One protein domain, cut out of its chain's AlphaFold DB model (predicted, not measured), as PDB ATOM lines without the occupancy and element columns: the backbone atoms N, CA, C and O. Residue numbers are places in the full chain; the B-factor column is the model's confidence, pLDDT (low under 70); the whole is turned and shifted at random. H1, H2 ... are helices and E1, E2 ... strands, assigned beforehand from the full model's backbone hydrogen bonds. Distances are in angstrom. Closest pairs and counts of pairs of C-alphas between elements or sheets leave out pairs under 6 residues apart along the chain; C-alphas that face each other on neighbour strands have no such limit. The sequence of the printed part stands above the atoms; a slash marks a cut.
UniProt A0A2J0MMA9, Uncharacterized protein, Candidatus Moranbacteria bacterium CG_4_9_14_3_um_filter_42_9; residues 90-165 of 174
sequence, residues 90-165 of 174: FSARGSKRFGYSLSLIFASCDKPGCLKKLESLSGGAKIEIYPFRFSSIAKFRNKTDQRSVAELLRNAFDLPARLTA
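AT A GLANCE: This is residues 90 to 165 of the 174 residues of an uncharacterized protein of Candidatus Moranbacteria bacterium CG_4_9_14_3_um_filter_42_9 (UniProt A0A2J0MMA9). A small three-stranded antiparallel sheet stands between helix H1 on one side and a helical hairpin, H2 and H3, on the other. E1 is the inner strand, and a tail without a named element, residues 157 to 165, leads away from H3. The printed part has 76 residues with three named helices and three named strands, in the order E1, E2, H1, E3, H2, H3, and its sheet runs E2, E1, E3. The class is mixed, helices and strands; the whole is compact, with a radius of gyration of the C-alphas of 12.7 A and spans of 40 by 30 by 18 A.

HOW THE PARTS SIT: Begin with the inner strand E1, residues 90 to 95, which forms a hairpin with edge strand E2, residues 99 to 101; look for N 101 and O 93, 2.8 A apart and within hydrogen-bond range. Next comes H1, residues 112 to 120, on the sheet at a height of 9.8 A over a local plane fitted to just 6 C-alphas. It lies over edge strand E3, residues 127 to 131, and runs along it at 22 degrees on the local plane; their closest C-alphas, Glu 119 and Ile 127, are 7.2 A apart. E3 is the antiparallel neighbour of E1, with N 92 and O 128 within hydrogen-bond range at 2.8 A. The pairing is staggered: E1 pairs with E3 over residues 90 to 93 and with E2 over residues 93 to 95. E2, H1 and E3 form a split strand-helix-strand unit, two strands of one sheet that are not neighbours, with H1 between them along the chain and E1 between them in the sheet, and its crossover is right-handed. H2, residues 134 to 139, only grazes the sheet with residues 136 to 139. It touches H3, residues 143 to 156, opposite ways at a shallow tilt of 28 degrees, a helical hairpin whose closest C-alphas, Ile 137 and Gln 146, are 5.3 A apart. H3 is on one face of the sheet, two layers, and lies over E1; its closest C-alphas to E2 are Asp 145 and Tyr 100, 6.4 A. H1 is apart from H2 and H3. In H1 and H3 every O i to N i+4 pair is within hydrogen-bond range; in H2 0 of 2 are, beside 3 of 3 O i to N i+3 pairs.

IN THESE COORDINATES: Find C-alpha 90 at (264.602, 316.306, 354.916); from there E1 runs 15.0 A to Ser 95. E2 covers 6.9 A, H1 12.5 A, E3 13.3 A and H2 9.8 A. H3 begins at C-alpha 143, (274.600, 324.688, 367.883), and ends 19.7 A away at C-alpha 156, (271.287, 320.401, 348.910).

THE WHOLE: The two C-alphas farthest apart are those of Gly 124 and Ala 165, 41.8 A. The printed part has no cut, and no link between named elements is long. The mean pLDDT of the printed part is 93.4, and no printed residue is under 70.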
ATOM      1  N   PHE A  90     263.699 317.236 354.243       97.50
ATOM      2  CA  PHE A  90     264.602 316.306 354.916       97.50
ATOM      3  C   PHE A  90     263.981 315.846 356.230       97.50
ATOM      4  O   PHE A  90     263.215 316.590 356.845       97.50
ATOM      5  N   SER A  91     264.307 314.632 356.668       95.88
ATOM      6  CA  SER A  91     263.961 314.174 358.008       95.88
ATOM      7  C   SER A  91     265.142 314.323 358.963       95.88
ATOM      8  O   SER A  91     266.299 314.069 358.626       95.88
ATOM      9  N   ALA A  92     264.831 314.763 360.175       95.31
ATOM     10  CA  ALA A  92     265.728 314.764 361.312       95.31
ATOM     11  C   ALA A  92     265.361 313.581 362.206       95.31
ATOM     12  O   ALA A  92     264.224 313.481 362.678       95.31
ATOM     13  N   ARG A  93     266.315 312.672 362.424       92.62
ATOM     14  CA  ARG A  93     266.103 311.445 363.204       92.62
ATOM     15  C   ARG A  93     266.807 311.562 364.543       92.62
ATOM     16  O   ARG A  93     268.017 311.763 364.569       92.62
ATOM     17  N   GLY A  94     266.080 311.419 365.642       90.88
ATOM     18  CA  GLY A  94     266.662 311.510 366.979       90.88
ATOM     19  C   GLY A  94     265.864 312.429 367.883       90.88
ATOM     20  O   GLY A  94     264.634 312.437 367.853       90.88
ATOM     21  N   SER A  95     266.557 313.171 368.742       89.75
ATOM     22  CA  SER A  95     265.883 314.042 369.698       89.75
ATOM     23  C   SER A  95     266.760 315.197 370.138       89.75
ATOM     24  O   SER A  95     267.982 315.112 370.188       89.75
ATOM     25  N   LYS A  96     266.112 316.245 370.636       88.19
ATOM     26  CA  LYS A  96     266.767 317.388 371.276       88.19
ATOM     27  C   LYS A  96     267.774 317.018 372.383       88.19
ATOM     28  O   LYS A  96     268.679 317.810 372.635       88.19
ATOM     29  N   ARG A  97     267.603 315.876 373.066       88.00
ATOM     30  CA  ARG A  97     268.500 315.425 374.145       88.00
ATOM     31  C   ARG A  97     269.787 314.800 373.606       88.00
ATOM     32  O   ARG A  97     270.841 315.045 374.177       88.00
ATOM     33  N   PHE A  98     269.687 314.013 372.537       89.38
ATOM     34  CA  PHE A  98     270.795 313.205 372.009       89.38
ATOM     35  C   PHE A  98     271.373 313.736 370.689       89.38
ATOM     36  O   PHE A  98     272.384 313.228 370.220       89.38
ATOM     37  N   GLY A  99     270.759 314.770 370.114       92.31
ATOM     38  CA  GLY A  99     271.077 315.280 368.784       92.31
ATOM     39  C   GLY A  99     270.246 314.611 367.694       92.31
ATOM     40  O   GLY A  99     269.463 313.682 367.945       92.31
ATOM     41  N   TYR A 100     270.407 315.118 366.475       94.19
ATOM     42  CA  TYR A 100     269.721 314.595 365.300       94.19
ATOM     43  C   TYR A 100     270.724 314.070 364.271       94.19
ATOM     44  O   TYR A 100     271.701 314.730 363.925       94.19
ATOM     45  N   SER A 101     270.436 312.887 363.735       92.81
ATOM     46  CA  SER A 101     271.064 312.389 362.518       92.81
ATOM     47  C   SER A 101     270.388 313.031 361.307       92.81
ATOM     48  O   SER A 101     269.157 313.031 361.191       92.81
ATOM     49  N   LEU A 102     271.209 313.607 360.429       94.56
ATOM     50  CA  LEU A 102     270.811 314.413 359.281       94.56
ATOM     51  C   LEU A 102     271.645 313.980 358.074       94.56
ATOM     52  O   LEU A 102     272.866 313.892 358.167       94.56
ATOM     53  N   SER A 103     270.998 313.690 356.947       94.81
ATOM     54  CA  SER A 103     271.687 313.310 355.709       94.81
ATOM     55  C   SER A 103     270.772 313.477 354.498       94.81
ATOM     56  O   SER A 103     269.551 313.358 354.613       94.81
ATOM     57  N   LEU A 104     271.359 313.704 353.318       96.25
ATOM     58  CA  LEU A 104     270.623 313.790 352.053       96.25
ATOM     59  C   LEU A 104     269.943 312.467 351.677       96.25
ATOM     60  O   LEU A 104     268.934 312.492 350.980       96.25
ATOM     61  N   ILE A 105     270.423 311.321 352.176       94.31
ATOM     62  CA  ILE A 105     269.739 310.029 351.973       94.31
ATOM     63  C   ILE A 105     268.370 309.991 352.674       94.31
ATOM     64  O   ILE A 105     267.470 309.265 352.256       94.31
ATOM     65  N   PHE A 106     268.193 310.821 353.708       94.38
ATOM     66  CA  PHE A 106     266.946 311.008 354.445       94.38
ATOM     67  C   PHE A 106     266.147 312.221 353.931       94.38
ATOM     68  O   PHE A 106     265.393 312.846 354.677       94.38
ATOM     69  N   ALA A 107     266.303 312.568 352.651       97.06
ATOM     70  CA  ALA A 107     265.549 313.625 351.987       97.06
ATOM     71  C   ALA A 107     264.518 313.087 350.985       97.06
ATOM     72  O   ALA A 107     264.640 311.983 350.452       97.06
ATOM     73  N   SER A 108     263.494 313.891 350.696       97.69
ATOM     74  CA  SER A 108     262.466 313.575 349.706       97.69
ATOM     75  C   SER A 108     261.977 314.806 348.953       97.69
ATOM     76  O   SER A 108     262.084 315.944 349.409       97.69
ATOM     77  N   CYS A 109     261.390 314.574 347.782       98.00
ATOM     78  CA  CYS A 109     260.540 315.546 347.105       98.00
ATOM     79  C   CYS A 109     259.157 315.635 347.781       98.00
ATOM     80  O   CYS A 109     258.919 315.028 348.825       98.00
ATOM     81  N   ASP A 110     258.245 316.382 347.163       96.62
ATOM     82  CA  ASP A 110     256.862 316.593 347.612       96.62
ATOM     83  C   ASP A 110     255.876 315.481 347.239       96.62
ATOM     84  O   ASP A 110     254.692 315.581 347.554       96.62
ATOM     85  N   LYS A 111     256.320 314.414 346.563       97.75
ATOM     86  CA  LYS A 111     255.426 313.295 346.238       97.75
ATOM     87  C   LYS A 111     254.990 312.594 347.537       97.75
ATOM     88  O   LYS A 111     255.874 312.167 348.287       97.75
ATOM     89  N   PRO A 112     253.680 312.362 347.765       95.81
ATOM     90  CA  PRO A 112     253.187 311.714 348.984       95.81
ATOM     91  C   PRO A 112     253.857 310.366 349.280       95.81
ATOM     92  O   PRO A 112     254.263 310.103 350.408       95.81
ATOM     93  N   GLY A 113     254.081 309.542 348.248       96.25
ATOM     94  CA  GLY A 113     254.779 308.263 348.399       96.25
ATOM     95  C   GLY A 113     256.239 308.395 348.852       96.25
ATOM     96  O   GLY A 113     256.742 307.517 349.545       96.25
ATOM     97  N   CYS A 114     256.930 309.488 348.512       96.38
ATOM     98  CA  CYS A 114     258.304 309.725 348.961       96.38
ATOM     99  C   CYS A 114     258.363 310.212 350.411       96.38
ATOM    100  O   CYS A 114     259.259 309.800 351.142       96.38
ATOM    101  N   LEU A 115     257.406 311.046 350.828       93.88
ATOM    102  CA  LEU A 115     257.277 311.474 352.222       93.88
ATOM    103  C   LEU A 115     256.949 310.283 353.131       93.88
ATOM    104  O   LEU A 115     257.663 310.047 354.101       93.88
ATOM    105  N   LYS A 116     255.975 309.446 352.746       92.44
ATOM    106  CA  LYS A 116     255.627 308.225 353.492       92.44
ATOM    107  C   LYS A 116     256.811 307.255 353.619       92.44
ATOM    108  O   LYS A 116     256.989 306.619 354.654       92.44
ATOM    109  N   LYS A 117     257.664 307.160 352.588       91.50
ATOM    110  CA  LYS A 117     258.911 306.378 352.664       91.50
ATOM    111  C   LYS A 117     259.858 306.920 353.735       91.50
ATOM    112  O   LYS A 117     260.334 306.128 354.544       91.50
ATOM    113  N   LEU A 118     260.084 308.239 353.800       89.06
ATOM    114  CA  LEU A 118     260.889 308.833 354.880       89.06
ATOM    115  C   LEU A 118     260.337 308.487 356.263       89.06
ATOM    116  O   LEU A 118     261.118 308.227 357.177       89.06
ATOM    117  N   GLU A 119     259.012 308.443 356.398       86.81
ATOM    118  CA  GLU A 119     258.353 308.067 357.646       86.81
ATOM    119  C   GLU A 119     258.611 306.615 358.038       86.81
ATOM    120  O   GLU A 119     258.993 306.332 359.175       86.81
ATOM    121  N   SER A 120     258.505 305.699 357.076       86.31
ATOM    122  CA  SER A 120     258.760 304.273 357.300       86.31
ATOM    123  C   SER A 120     260.228 303.944 357.602       86.31
ATOM    124  O   SER A 120     260.509 303.037 358.382       86.31
ATOM    125  N   LEU A 121     261.178 304.715 357.055       79.12
ATOM    126  CA  LEU A 121     262.619 304.518 357.272       79.12
ATOM    127  C   LEU A 121     263.068 304.853 358.702       79.12
ATOM    128  O   LEU A 121     264.221 304.605 359.060       79.12
ATOM    129  N   SER A 122     262.177 305.415 359.521       73.50
ATOM    130  CA  SER A 122     262.448 305.812 360.901       73.50
ATOM    131  C   SER A 122     262.841 304.649 361.815       73.50
ATOM    132  O   SER A 122     263.584 304.883 362.771       73.50
ATOM    133  N   GLY A 123     262.416 303.414 361.516       74.12
ATOM    134  CA  GLY A 123     262.720 302.235 362.334       74.12
ATOM    135  C   GLY A 123     262.221 302.370 363.778       74.12
ATOM    136  O   GLY A 123     262.899 301.936 364.701       74.12
ATOM    137  N   GLY A 124     261.093 303.061 363.984       75.31
ATOM    138  CA  GLY A 124     260.524 303.339 365.308       75.31
ATOM    139  C   GLY A 124     261.101 304.572 366.017       75.31
ATOM    140  O   GLY A 124     260.565 304.993 367.041       75.31
ATOM    141  N   ALA A 125     262.152 305.202 365.481       77.88
ATOM    142  CA  ALA A 125     262.644 306.467 366.015       77.88
ATOM    143  C   ALA A 125     261.665 307.610 365.711       77.88
ATOM    144  O   ALA A 125     261.083 307.684 364.629       77.88
ATOM    145  N   LYS A 126     261.539 308.572 366.633       84.75
ATOM    146  CA  LYS A 126     260.822 309.813 366.337       84.75
ATOM    147  C   LYS A 126     261.539 310.548 365.203       84.75
ATOM    148  O   LYS A 126     262.750 310.775 365.262       84.75
ATOM    149  N   ILE A 127     260.769 310.924 364.190       91.25
ATOM    150  CA  ILE A 127     261.246 311.728 363.073       91.25
ATOM    151  C   ILE A 127     260.509 313.050 363.019       91.25
ATOM    152  O   ILE A 127     259.331 313.156 363.355       91.25
ATOM    153  N   GLU A 128     261.226 314.063 362.570       94.00
ATOM    154  CA  GLU A 128     260.675 315.379 362.309       94.00
ATOM    155  C   GLU A 128     261.028 315.739 360.869       94.00
ATOM    156  O   GLU A 128     262.191 315.659 360.475       94.00
ATOM    157  N   ILE A 129     260.023 316.072 360.059       95.62
ATOM    158  CA  ILE A 129     260.213 316.407 358.646       95.62
ATOM    159  C   ILE A 129     260.224 317.923 358.503       95.62
ATOM    160  O   ILE A 129     259.304 318.617 358.937       95.62
ATOM    161  N   TYR A 130     261.266 318.432 357.856       97.12
ATOM    162  CA  TYR A 130     261.504 319.854 357.673       97.12
ATOM    163  C   TYR A 130     261.675 320.190 356.194       97.12
ATOM    164  O   TYR A 130     262.279 319.414 355.454       97.12
ATOM    165  N   PRO A 131     261.182 321.350 355.729       97.44
ATOM    166  CA  PRO A 131     261.474 321.810 354.381       97.44
ATOM    167  C   PRO A 131     262.943 322.245 354.261       97.44
ATOM    168  O   PRO A 131     263.540 322.709 355.238       97.44
ATOM    169  N   PHE A 132     263.516 322.170 353.056       97.44
ATOM    170  CA  PHE A 132     264.830 322.753 352.741       97.44
ATOM    171  C   PHE A 132     264.761 324.287 352.703       97.44
ATOM    172  O   PHE A 132     264.737 324.910 351.647       97.44
ATOM    173  N   ARG A 133     264.689 324.892 353.891       97.50
ATOM    174  CA  ARG A 133     264.598 326.335 354.127       97.50
ATOM    175  C   ARG A 133     265.533 326.743 355.253       97.50
ATOM    176  O   ARG A 133     265.760 325.965 356.179       97.50
ATOM    177  N   PHE A 134     266.009 327.984 355.232       97.12
ATOM    178  CA  PHE A 134     266.858 328.497 356.311       97.12
ATOM    179  C   PHE A 134     266.122 328.586 357.652       97.12
ATOM    180  O   PHE A 134     266.713 328.283 358.689       97.12
ATOM    181  N   SER A 135     264.819 328.881 357.652       97.00
ATOM    182  CA  SER A 135     263.997 328.817 358.868       97.00
ATOM    183  C   SER A 135     264.005 327.457 359.571       97.00
ATOM    184  O   SER A 135     263.808 327.416 360.791       97.00
ATOM    185  N   SER A 136     264.300 326.365 358.859       97.56
ATOM    186  CA  SER A 136     264.452 325.034 359.451       97.56
ATOM    187  C   SER A 136     265.650 324.954 360.402       97.56
ATOM    188  O   SER A 136     265.562 324.248 361.401       97.56
ATOM    189  N   ILE A 137     266.716 325.744 360.197       97.38
ATOM    190  CA  ILE A 137     267.866 325.813 361.123       97.38
ATOM    191  C   ILE A 137     267.396 326.226 362.526       97.38
ATOM    192  O   ILE A 137     267.809 325.650 363.531       97.38
ATOM    193  N   ALA A 138     266.476 327.191 362.619       95.25
ATOM    194  CA  ALA A 138     266.004 327.711 363.904       95.25
ATOM    195  C   ALA A 138     265.157 326.717 364.721       95.25
ATOM    196  O   ALA A 138     264.885 326.987 365.894       95.25
ATOM    197  N   LYS A 139     264.746 325.586 364.132       95.56
ATOM    198  CA  LYS A 139     264.009 324.519 364.828       95.56
ATOM    199  C   LYS A 139     264.911 323.707 365.762       95.56
ATOM    200  O   LYS A 139     264.428 323.129 366.733       95.56
ATOM    201  N   PHE A 140     266.224 323.762 365.553       94.69
ATOM    202  CA  PHE A 140     267.210 323.026 366.337       94.69
ATOM    203  C   PHE A 140     267.785 323.903 367.457       94.69
ATOM    204  O   PHE A 140     268.214 325.041 367.243       94.69
ATOM    205  N   ARG A 141     267.771 323.399 368.703       90.62
ATOM    206  CA  ARG A 141     268.197 324.191 369.875       90.62
ATOM    207  C   ARG A 141     269.712 324.274 370.005       90.62
ATOM    208  O   ARG A 141     270.221 325.361 370.271       90.62
ATOM    209  N   ASN A 142     270.407 323.146 369.887       92.12
ATOM    210  CA  ASN A 142     271.853 323.109 370.069       92.12
ATOM    211  C   ASN A 142     272.563 323.683 368.826       92.12
ATOM    212  O   ASN A 142     271.971 323.812 367.754       92.12
ATOM    213  N   LYS A 143     273.819 324.109 368.989       92.38
ATOM    214  CA  LYS A 143     274.600 324.688 367.883       92.38
ATOM    215  C   LYS A 143     275.111 323.624 366.912       92.38
ATOM    216  O   LYS A 143     275.299 323.939 365.744       92.38
ATOM    217  N   THR A 144     275.334 322.401 367.388       95.00
ATOM    218  CA  THR A 144     275.837 321.291 366.571       95.00
ATOM    219  C   THR A 144     274.832 320.906 365.493       95.00
ATOM    220  O   THR A 144     275.165 320.997 364.320       95.00
ATOM    221  N   ASP A 145     273.578 320.622 365.853       95.88
ATOM    222  CA  ASP A 145     272.530 320.288 364.883       95.88
ATOM    223  C   ASP A 145     272.235 321.474 363.958       95.88
ATOM    224  O   ASP A 145     272.022 321.282 362.769       95.88
ATOM    225  N   GLN A 146     272.281 322.717 364.461       96.00
ATOM    226  CA  GLN A 146     272.151 323.903 363.600       96.00
ATOM    227  C   GLN A 146     273.224 323.940 362.504       96.00
ATOM    228  O   GLN A 146     272.902 324.239 361.355       96.00
ATOM    229  N   ARG A 147     274.480 323.615 362.841       95.75
ATOM    230  CA  ARG A 147     275.570 323.510 361.860       95.75
ATOM    231  C   ARG A 147     275.332 322.355 360.893       95.75
ATOM    232  O   ARG A 147     275.448 322.574 359.694       95.75
ATOM    233  N   SER A 148     274.920 321.191 361.388       96.75
ATOM    234  CA  SER A 148     274.604 320.031 360.547       96.75
ATOM    235  C   SER A 148     273.469 320.320 359.560       96.75
ATOM    236  O   SER A 148     273.544 319.931 358.399       96.75
ATOM    237  N   VAL A 149     272.429 321.056 359.971       97.62
ATOM    238  CA  VAL A 149     271.348 321.486 359.065       97.62
ATOM    239  C   VAL A 149     271.851 322.509 358.053       97.62
ATOM    240  O   VAL A 149     271.486 322.433 356.884       97.62
ATOM    241  N   ALA A 150     272.685 323.463 358.468       97.00
ATOM    242  CA  ALA A 150     273.265 324.433 357.545       97.00
ATOM    243  C   ALA A 150     274.171 323.771 356.496       97.00
ATOM    244  O   ALA A 150     274.133 324.144 355.325       97.00
ATOM    245  N   GLU A 151     274.949 322.769 356.893       97.06
ATOM    246  CA  GLU A 151     275.755 321.951 355.988       97.06
ATOM    247  C   GLU A 151     274.873 321.127 355.043       97.06
ATOM    248  O   GLU A 151     275.075 321.152 353.829       97.06
ATOM    249  N   LEU A 152     273.825 320.489 355.570       97.81
ATOM    250  CA  LEU A 152     272.839 319.771 354.765       97.81
ATOM    251  C   LEU A 152     272.180 320.686 353.719       97.81
ATOM    252  O   LEU A 152     272.027 320.286 352.566       97.81
ATOM    253  N   LEU A 153     271.818 321.916 354.103       97.75
ATOM    254  CA  LEU A 153     271.279 322.933 353.195       97.75
ATOM    255  C   LEU A 153     272.291 323.295 352.108       97.75
ATOM    256  O   LEU A 153     271.935 323.313 350.935       97.75
ATOM    257  N   ARG A 154     273.555 323.540 352.469       97.00
ATOM    258  CA  ARG A 154     274.610 323.850 351.493       97.00
ATOM    259  C   ARG A 154     274.795 322.741 350.471       97.00
ATOM    260  O   ARG A 154     274.816 323.031 349.281       97.00
ATOM    261  N   ASN A 155     274.844 321.493 350.929       97.25
ATOM    262  CA  ASN A 155     274.965 320.334 350.049       97.25
ATOM    263  C   ASN A 155     273.725 320.192 349.152       97.25
ATOM    264  O   ASN A 155     273.840 319.923 347.962       97.25
ATOM    265  N   ALA A 156     272.525 320.433 349.690       97.81
ATOM    266  CA  ALA A 156     271.287 320.401 348.910       97.81
ATOM    267  C   ALA A 156     271.198 321.508 347.849       97.81
ATOM    268  O   ALA A 156     270.533 321.320 346.827       97.81
ATOM    269  N   PHE A 157     271.835 322.653 348.096       97.38
ATOM    270  CA  PHE A 157     271.907 323.793 347.181       97.38
ATOM    271  C   PHE A 157     273.127 323.762 346.250       97.38
ATOM    272  O   PHE A 157     273.268 324.688 345.458       97.38
ATOM    273  N   ASP A 158     273.959 322.717 346.321       96.25
ATOM    274  CA  ASP A 158     275.188 322.567 345.526       96.25
ATOM    275  C   ASP A 158     276.180 323.733 345.711       96.25
ATOM    276  O   ASP A 158     276.752 324.282 344.773       96.25
ATOM    277  N   LEU A 159     276.346 324.168 346.964       96.38
ATOM    278  CA  LEU A 159     277.260 325.247 347.326       96.38
ATOM    279  C   LEU A 159     278.645 324.709 347.717       96.38
ATOM    280  O   LEU A 159     278.735 323.695 348.412       96.38
ATOM    281  N   PRO A 160     279.737 325.423 347.379       94.75
ATOM    282  CA  PRO A 160     281.092 324.961 347.662       94.75
ATOM    283  C   PRO A 160     281.370 324.844 349.165       94.75
ATOM    284  O   PRO A 160     280.783 325.556 349.987       94.75
ATOM    285  N   ALA A 161     282.334 323.989 349.529       89.88
ATOM    286  CA  ALA A 161     282.774 323.747 350.909       89.88
ATOM    287  C   ALA A 161     283.285 325.020 351.626       89.88
ATOM    288  O   ALA A 161     283.082 325.187 352.833       89.88
ATOM    289  N   ARG A 162     283.878 325.956 350.882       93.06
ATOM    290  CA  ARG A 162     284.290 327.272 351.379       93.06
ATOM    291  C   ARG A 162     283.486 328.353 350.666       93.06
ATOM    292  O   ARG A 162     283.619 328.529 349.460       93.06
ATOM    293  N   LEU A 163     282.658 329.074 351.419       94.69
ATOM    294  CA  LEU A 163     281.861 330.189 350.906       94.69
ATOM    295  C   LEU A 163     282.602 331.511 351.114       94.69
ATOM    296  O   LEU A 163     283.028 331.814 352.228       94.69
ATOM    297  N   THR A 164     282.722 332.301 350.048       96.81
ATOM    298  CA  THR A 164     283.075 333.725 350.132       96.81
ATOM    299  C   THR A 164     281.808 334.571 350.253       96.81
ATOM    300  O   THR A 164     280.695 334.068 350.056       96.81
ATOM    301  N   ALA A 165     281.963 335.857 350.575       97.38
ATOM    302  CA  ALA A 165     280.833 336.775 350.687       97.38
ATOM    303  C   ALA A 165     280.112 336.917 349.340       97.38
ATOM    304  O   ALA A 165     278.887 336.881 349.277       97.38
TER     305      ALA A 165